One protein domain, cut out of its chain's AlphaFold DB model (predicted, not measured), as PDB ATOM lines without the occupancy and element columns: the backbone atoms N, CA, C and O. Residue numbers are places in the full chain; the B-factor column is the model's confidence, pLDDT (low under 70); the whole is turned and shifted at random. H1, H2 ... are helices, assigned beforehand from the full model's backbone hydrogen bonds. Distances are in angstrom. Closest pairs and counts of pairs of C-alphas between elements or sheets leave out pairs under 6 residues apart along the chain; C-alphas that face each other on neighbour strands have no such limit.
ATOM      1  N   THR A   3       0.689  13.720 -14.552       79.62
ATOM      2  CA  THR A   3       1.784  12.852 -15.001       79.62
ATOM      3  C   THR A   3       1.674  12.665 -16.502       79.62
ATOM      4  O   THR A   3       0.590  12.801 -17.072       79.62
ATOM      5  N   CYS A   4       2.800  12.387 -17.156       78.75
ATOM      6  CA  CYS A   4       2.773  12.048 -18.574       78.75
ATOM      7  C   CYS A   4       1.903  10.798 -18.787       78.75
ATOM      8  O   CYS A   4       2.011   9.826 -18.038       78.75
ATOM      9  N   GLN A   5       1.049  10.828 -19.812       81.00
ATOM     10  CA  GLN A   5       0.168   9.704 -20.148       81.00
ATOM     11  C   GLN A   5       0.948   8.488 -20.671       81.00
ATOM     12  O   GLN A   5       0.507   7.356 -20.493       81.00
ATOM     13  N   GLU A   6       2.106   8.718 -21.295       79.56
ATOM     14  CA  GLU A   6       2.961   7.662 -21.851       79.56
ATOM     15  C   GLU A   6       4.002   7.146 -20.834       79.56
ATOM     16  O   GLU A   6       4.378   5.978 -20.890       79.56
ATOM     17  N   ASP A   7       4.436   7.968 -19.866       81.81
ATOM     18  CA  ASP A   7       5.344   7.553 -18.781       81.81
ATOM     19  C   ASP A   7       4.961   8.193 -17.437       81.81
ATOM     20  O   ASP A   7       5.336   9.323 -17.115       81.81
ATOM     21  N   TYR A   8       4.265   7.424 -16.600       83.69
ATOM     22  CA  TYR A   8       3.783   7.863 -15.288       83.69
ATOM     23  C   TYR A   8       4.892   8.236 -14.287       83.69
ATOM     24  O   TYR A   8       4.593   8.805 -13.233       83.69
ATOM     25  N   ARG A   9       6.165   7.934 -14.584       85.12
ATOM     26  CA  ARG A   9       7.311   8.373 -13.768       85.12
ATOM     27  C   ARG A   9       7.615   9.858 -13.969       85.12
ATOM     28  O   ARG A   9       8.217  10.474 -13.089       85.12
ATOM     29  N   ILE A  10       7.188  10.435 -15.092       81.44
ATOM     30  CA  ILE A  10       7.360  11.853 -15.402       81.44
ATOM     31  C   ILE A  10       6.223  12.635 -14.742       81.44
ATOM     32  O   ILE A  10       5.060  12.546 -15.143       81.44
ATOM     33  N   LYS A  11       6.572  13.409 -13.713       81.56
ATOM     34  CA  LYS A  11       5.655  14.308 -13.005       81.56
ATOM     35  C   LYS A  11       5.648  15.668 -13.697       81.56
ATOM     36  O   LYS A  11       6.694  16.297 -13.811       81.56
ATOM     37  N   LEU A  12       4.473  16.115 -14.121       73.94
ATOM     38  CA  LEU A  12       4.235  17.441 -14.679       73.94
ATOM     39  C   LEU A  12       3.716  18.310 -13.523       73.94
ATOM     40  O   LEU A  12       2.668  18.034 -12.934       73.94
ATOM     41  N   GLY A  13       4.550  19.257 -13.094       71.06
ATOM     42  CA  GLY A  13       4.345  20.060 -11.882       71.06
ATOM     43  C   GLY A  13       3.361  21.218 -12.041       71.06
ATOM     44  O   GLY A  13       2.993  21.828 -11.040       71.06
ATOM     45  N   ASP A  14       2.915  21.478 -13.269       67.62
ATOM     46  CA  ASP A  14       2.257  22.719 -13.657       67.62
ATOM     47  C   ASP A  14       0.909  22.389 -14.326       67.62
ATOM     48  O   ASP A  14       0.781  21.352 -14.978       67.62
ATOM     49  N   ASP A  15      -0.090  23.276 -14.233       71.94
ATOM     50  CA  ASP A  15      -1.391  23.137 -14.925       71.94
ATOM     51  C   ASP A  15      -1.298  23.335 -16.459       71.94
ATOM     52  O   ASP A  15      -2.303  23.526 -17.147       71.94
ATOM     53  N   ALA A  16      -0.083  23.303 -17.010       71.25
ATOM     54  CA  ALA A  16       0.189  23.448 -18.428       71.25
ATOM     55  C   ALA A  16       0.169  22.092 -19.147       71.25
ATOM     56  O   ALA A  16       0.715  21.094 -18.675       71.25
ATOM     57  N   TYR A  17      -0.389  22.077 -20.357       73.56
ATOM     58  CA  TYR A  17      -0.273  20.937 -21.260       73.56
ATOM     59  C   TYR A  17       1.122  20.920 -21.895       73.56
ATOM     60  O   TYR A  17       1.443  21.771 -22.723       73.56
ATOM     61  N   ILE A  18       1.949  19.942 -21.511       76.44
ATOM     62  CA  ILE A  18       3.312  19.765 -22.029       76.44
ATOM     63  C   ILE A  18       3.334  18.580 -22.997       76.44
ATOM     64  O   ILE A  18       2.978  17.461 -22.627       76.44
ATOM     65  N   ILE A  19       3.774  18.819 -24.235       80.31
ATOM     66  CA  ILE A  19       3.946  17.784 -25.262       80.31
ATOM     67  C   ILE A  19       5.444  17.548 -25.464       80.31
ATOM     68  O   ILE A  19       6.170  18.453 -25.875       80.31
ATOM     69  N   TYR A  20       5.897  16.322 -25.208       79.50
ATOM     70  CA  TYR A  20       7.259  15.893 -25.519       79.50
ATOM     71  C   TYR A  20       7.276  15.188 -26.870       79.50
ATOM     72  O   TYR A  20       6.553  14.218 -27.082       79.50
ATOM     73  N   ILE A  21       8.114  15.671 -27.786       84.12
ATOM     74  CA  ILE A  21       8.263  15.089 -29.119       84.12
ATOM     75  C   ILE A  21       9.720  14.692 -29.320       84.12
ATOM     76  O   ILE A  21      10.613  15.533 -29.253       84.12
ATOM     77  N   ASN A  22       9.951  13.408 -29.597       86.50
ATOM     78  CA  ASN A  22      11.239  12.918 -30.069       86.50
ATOM     79  C   ASN A  22      11.151  12.629 -31.578       86.50
ATOM     80  O   ASN A  22      10.534  11.631 -31.958       86.50
ATOM     81  N   PRO A  23      11.788  13.438 -32.442       86.62
ATOM     82  CA  PRO A  23      11.725  13.253 -33.891       86.62
ATOM     83  C   PRO A  23      12.471  12.011 -34.395       86.62
ATOM     84  O   PRO A  23      12.277  11.609 -35.540       86.62
ATOM     85  N   PHE A  24      13.291  11.379 -33.554       86.62
ATOM     86  CA  PHE A  24      13.949  10.097 -33.831       86.62
ATOM     87  C   PHE A  24      13.259   8.917 -33.133       86.62
ATOM     88  O   PHE A  24      13.708   7.777 -33.248       86.62
ATOM     89  N   GLY A  25      12.186   9.179 -32.382       81.19
ATOM     90  CA  GLY A  25      11.408   8.150 -31.710       81.19
ATOM     91  C   GLY A  25      10.587   7.325 -32.698       81.19
ATOM     92  O   GLY A  25      10.136   7.820 -33.731       81.19
ATOM     93  N   MET A  26      10.359   6.059 -32.357       68.75
ATOM     94  CA  MET A  26       9.427   5.198 -33.077       68.75
ATOM     95  C   MET A  26       8.081   5.222 -32.356       68.75
ATOM     96  O   MET A  26       8.006   4.892 -31.175       68.75
ATOM     97  N   LYS A  27       7.025   5.613 -33.069       75.00
ATOM     98  CA  LYS A  27       5.640   5.508 -32.603       75.00
ATOM     99  C   LYS A  27       4.939   4.431 -33.419       75.00
ATOM    100  O   LYS A  27       5.126   4.378 -34.631       75.00
ATOM    101  N   GLU A  28       4.139   3.588 -32.777       76.00
ATOM    102  CA  GLU A  28       3.280   2.650 -33.502       76.00
ATOM    103  C   GLU A  28       2.178   3.425 -34.240       76.00
ATOM    104  O   GLU A  28       1.488   4.254 -33.646       76.00
ATOM    105  N   ASN A  29       2.032   3.166 -35.543       80.25
ATOM    106  CA  ASN A  29       1.012   3.751 -36.424       80.25
ATOM    107  C   ASN A  29       0.930   5.297 -36.403       80.25
ATOM    108  O   ASN A  29      -0.111   5.859 -36.050       80.25
ATOM    109  N   PRO A  30       2.000   6.021 -36.788       83.25
ATOM    110  CA  PRO A  30       1.952   7.474 -36.879       83.25
ATOM    111  C   PRO A  30       1.071   7.922 -38.056       83.25
ATOM    112  O   PRO A  30       1.064   7.299 -39.117       83.25
ATOM    113  N   THR A  31       0.351   9.032 -37.882       87.19
ATOM    114  CA  THR A  31      -0.366   9.691 -38.982       87.19
ATOM    115  C   THR A  31       0.618  10.270 -40.000       87.19
ATOM    116  O   THR A  31       1.776  10.540 -39.676       87.19
ATOM    117  N   GLU A  32       0.161  10.505 -41.231       86.00
ATOM    118  CA  GLU A  32       0.998  11.083 -42.289       86.00
ATOM    119  C   GLU A  32       1.557  12.463 -41.902       86.00
ATOM    120  O   GLU A  32       2.749  12.715 -42.084       86.00
ATOM    121  N   ASP A  33       0.742  13.304 -41.257       87.06
ATOM    122  CA  ASP A  33       1.170  14.605 -40.724       87.06
ATOM    123  C   ASP A  33       2.227  14.471 -39.629       87.06
ATOM    124  O   ASP A  33       3.176  15.252 -39.584       87.06
ATOM    125  N   MET A  34       2.116  13.455 -38.765       86.75
ATOM    126  CA  MET A  34       3.116  13.201 -37.731       86.75
ATOM    127  C   MET A  34       4.443  12.773 -38.362       86.75
ATOM    128  O   MET A  34       5.492  13.279 -37.974       86.75
ATOM    129  N   ILE A  35       4.418  11.886 -39.365       86.19
ATOM    130  CA  ILE A  35       5.628  11.497 -40.110       86.19
ATOM    131  C   ILE A  35       6.265  12.734 -40.754       86.19
ATOM    132  O   ILE A  35       7.479  12.925 -40.645       86.19
ATOM    133  N   ALA A  36       5.451  13.578 -41.391       88.38
ATOM    134  CA  ALA A  36       5.909  14.795 -42.046       88.38
ATOM    135  C   ALA A  36       6.516  15.792 -41.040       88.38
ATOM    136  O   ALA A  36       7.587  16.340 -41.306       88.38
ATOM    137  N   LEU A  37       5.908  15.951 -39.857       88.69
ATOM    138  CA  LEU A  37       6.433  16.779 -38.769       88.69
ATOM    139  C   LEU A  37       7.777  16.261 -38.265       88.69
ATOM    140  O   LEU A  37       8.714  17.041 -38.115       88.69
ATOM    141  N   MET A  38       7.904  14.951 -38.033       89.88
ATOM    142  CA  MET A  38       9.176  14.389 -37.577       89.88
ATOM    143  C   MET A  38      10.273  14.572 -38.634       89.88
ATOM    144  O   MET A  38      11.384  14.951 -38.280       89.88
ATOM    145  N   SER A  39       9.975  14.364 -39.924       88.19
ATOM    146  CA  SER A  39      10.924  14.648 -41.014       88.19
ATOM    147  C   SER A  39      11.332  16.122 -41.063       88.19
ATOM    148  O   SER A  39      12.520  16.413 -41.203       88.19
ATOM    149  N   TYR A  40      10.381  17.045 -40.880       90.00
ATOM    150  CA  TYR A  40      10.665  18.479 -40.785       90.00
ATOM    151  C   TYR A  40      11.612  18.794 -39.618       90.00
ATOM    152  O   TYR A  40      12.633  19.452 -39.808       90.00
ATOM    153  N   LEU A  41      11.334  18.255 -38.424       89.31
ATOM    154  CA  LEU A  41      12.167  18.442 -37.228       89.31
ATOM    155  C   LEU A  41      13.571  17.829 -37.364       89.31
ATOM    156  O   LEU A  41      14.511  18.332 -36.749       89.31
ATOM    157  N   ARG A  42      13.736  16.772 -38.170       89.62
ATOM    158  CA  ARG A  42      15.051  16.183 -38.491       89.62
ATOM    159  C   ARG A  42      15.834  16.973 -39.549       89.62
ATOM    160  O   ARG A  42      16.995  16.652 -39.788       89.62
ATOM    161  N   GLY A  43      15.232  17.986 -40.175       86.62
ATOM    162  CA  GLY A  43      15.852  18.742 -41.269       86.62
ATOM    163  C   GLY A  43      15.948  17.953 -42.580       86.62
ATOM    164  O   GLY A  43      16.806  18.238 -43.412       86.62
ATOM    165  N   GLU A  44      15.098  16.940 -42.759       85.81
ATOM    166  CA  GLU A  44      15.034  16.149 -43.989       85.81
ATOM    167  C   GLU A  44      14.282  16.894 -45.102       85.81
ATOM    168  O   GLU A  44      13.600  17.895 -44.874       85.81
ATOM    169  N   MET A  45      14.375  16.377 -46.332       71.31
ATOM    170  CA  MET A  45      13.633  16.921 -47.466       71.31
ATOM    171  C   MET A  45      12.125  16.849 -47.186       71.31
ATOM    172  O   MET A  45      11.555  15.771 -47.006       71.31
ATOM    173  N   ILE A  46      11.489  18.018 -47.144       69.44
ATOM    174  CA  ILE A  46      10.073  18.164 -46.816       69.44
ATOM    175  C   ILE A  46       9.237  17.474 -47.897       69.44
ATOM    176  O   ILE A  46       9.275  17.851 -49.071       69.44
ATOM    177  N   LYS A  47       8.463  16.455 -47.507       66.25
ATOM    178  CA  LYS A  47       7.410  15.903 -48.369       66.25
ATOM    179  C   LYS A  47       6.318  16.961 -48.536       66.25
ATOM    180  O   LYS A  47       5.975  17.622 -47.561       66.25
ATOM    181  N   ARG A  48       5.761  17.102 -49.745       70.50
ATOM    182  CA  ARG A  48       4.627  18.009 -50.003       70.50
ATOM    183  C   ARG A  48       3.444  17.613 -49.120       70.50
ATOM    184  O   ARG A  48       2.788  16.612 -49.388       70.50
ATOM    185  N   ASN A  49       3.224  18.385 -48.066       82.69
ATOM    186  CA  ASN A  49       2.139  18.247 -47.109       82.69
ATOM    187  C   ASN A  49       1.733  19.670 -46.695       82.69
ATOM    188  O   ASN A  49       2.590  20.437 -46.250       82.69
ATOM    189  N   SER A  50       0.447  20.010 -46.827       87.38
ATOM    190  CA  SER A  50      -0.082  21.348 -46.523       87.38
ATOM    191  C   SER A  50       0.228  21.799 -45.095       87.38
ATOM    192  O   SER A  50       0.580  22.954 -44.881       87.38
ATOM    193  N   PHE A  51       0.186  20.882 -44.122       87.75
ATOM    194  CA  PHE A  51       0.522  21.186 -42.732       87.75
ATOM    195  C   PHE A  51       1.980  21.647 -42.570       87.75
ATOM    196  O   PHE A  51       2.251  22.603 -41.844       87.75
ATOM    197  N   ILE A  52       2.925  20.997 -43.260       90.56
ATOM    198  CA  ILE A  52       4.344  21.372 -43.177       90.56
ATOM    199  C   ILE A  52       4.639  22.638 -43.972       90.56
ATOM    200  O   ILE A  52       5.481  23.426 -43.552       90.56
ATOM    201  N   GLU A  53       3.943  22.868 -45.083       90.12
ATOM    202  CA  GLU A  53       4.061  24.117 -45.841       90.12
ATOM    203  C   GLU A  53       3.626  25.324 -44.995       90.12
ATOM    204  O   GLU A  53       4.367  26.309 -44.903       90.12
ATOM    205  N   ASP A  54       2.491  25.219 -44.300       91.62
ATOM    206  CA  ASP A  54       2.003  26.261 -43.392       91.62
ATOM    207  C   ASP A  54       2.949  26.477 -42.198       91.62
ATOM    208  O   ASP A  54       3.253  27.622 -41.831       91.62
ATOM    209  N   LEU A  55       3.456  25.384 -41.611       90.69
ATOM    210  CA  LEU A  55       4.427  25.426 -40.516       90.69
ATOM    211  C   LEU A  55       5.732  26.102 -40.952       90.69
ATOM    212  O   LEU A  55       6.210  27.009 -40.269       90.69
ATOM    213  N   ASP A  56       6.295  25.707 -42.093       89.50
ATOM    214  CA  ASP A  56       7.541  26.269 -42.610       89.50
ATOM    215  C   ASP A  56       7.388  27.756 -42.949       89.50
ATOM    216  O   ASP A  56       8.261  28.564 -42.624       89.50
ATOM    217  N   ALA A  57       6.247  28.157 -43.514       89.75
ATOM    218  CA  ALA A  57       5.937  29.562 -43.752       89.75
ATOM    219  C   ALA A  57       5.828  30.366 -42.442       89.75
ATOM    220  O   ALA A  57       6.258  31.521 -42.379       89.75
ATOM    221  N   ALA A  58       5.263  29.787 -41.377       90.06
ATOM    222  CA  ALA A  58       5.218  30.420 -40.059       90.06
ATOM    223  C   ALA A  58       6.617  30.543 -39.428       90.06
ATOM    224  O   ALA A  58       6.961  31.609 -38.915       90.06
ATOM    225  N   VAL A  59       7.445  29.497 -39.522       88.31
ATOM    226  CA  VAL A  59       8.836  29.500 -39.036       88.31
ATOM    227  C   VAL A  59       9.678  30.526 -39.795       88.31
ATOM    228  O   VAL A  59      10.416  31.290 -39.168       88.31
ATOM    229  N   LYS A  60       9.544  30.600 -41.124       87.19
ATOM    230  CA  LYS A  60      10.206  31.618 -41.954       87.19
ATOM    231  C   LYS A  60       9.807  33.029 -41.537       87.19
ATOM    232  O   LYS A  60      10.689  33.822 -41.233       87.19
ATOM    233  N   ARG A  61       8.508  33.309 -41.391       85.12
ATOM    234  CA  ARG A  61       8.029  34.611 -40.893       85.12
ATOM    235  C   ARG A  61       8.558  34.943 -39.496       85.12
ATOM    236  O   ARG A  61       8.929  36.083 -39.241       85.12
ATOM    237  N   ALA A  62       8.617  33.964 -38.593       82.56
ATOM    238  CA  ALA A  62       9.168  34.160 -37.253       82.56
ATOM    239  C   ALA A  62      10.673  34.473 -37.284       82.56
ATOM    240  O   ALA A  62      11.127  35.336 -36.538       82.56
ATOM    241  N   ARG A  63      11.431  33.814 -38.170       77.75
ATOM    242  CA  ARG A  63      12.857  34.092 -38.413       77.75
ATOM    243  C   ARG A  63      13.101  35.436 -39.094       77.75
ATOM    244  O   ARG A  63      14.146  36.041 -38.882       77.75
ATOM    245  N   GLU A  64      12.171  35.877 -39.930       74.44
ATOM    246  CA  GLU A  64      12.284  37.116 -40.693       74.44
ATOM    247  C   GLU A  64      11.972  38.373 -39.883       74.44
ATOM    248  O   GLU A  64      12.265  39.454 -40.394       74.44
ATOM    249  N   LYS A  65      11.438  38.253 -38.652       66.75
ATOM    250  CA  LYS A  65      11.126  39.400 -37.782       66.75
ATOM    251  C   LYS A  65      12.280  40.409 -37.776       66.75
ATOM    252  O   LYS A  65      13.355  40.150 -37.237       66.75
TER     253      LYS A  65
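Overview. This is residues 3 to 65 of the 133 residues of an uncharacterized protein of Dorea longicatena (UniProt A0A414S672). Little of this domain is regular structure: a long winding stretch without named elements, residues 3 to 31, leads to two helices, H1 and then H2, which meet near the beginning of H2, while residues 57 to 65 stick out. The printed part has 63 residues, no named strand, and 25 residues in named elements, under half; the class is all helix. It is loose, with a radius of gyration of the C-alphas of 14.6 A, and flat, spanning 37 by 32 by 17 A.

Arrangement. H1, residues 32 to 41, and H2, residues 50 to 64, touch; the closest C-alphas, of Leu 37 and Ile 52, are 6.7 A apart. H2 touches H1 with residues 51 to 52 alone. They run the same way at a shallow tilt of 27 degrees. In both, every O i to N i+4 pair is within hydrogen-bond range.

Along the chain. H1 begins at C-alpha 32 (0.998, 11.083, -42.289) and measures 14.3 A from first to last C-alpha. H2 measures 20.9 A and ends at C-alpha 64 (12.284, 37.116, -40.693).

Size, cuts and confidence. The C-alphas farthest apart, of Arg 9 and Glu 64, are 39.7 A apart. The printed part has no cut, and the link from H1 to H2 is short. Residues 14, 26, 46 to 47 and 65 have pLDDT under 70.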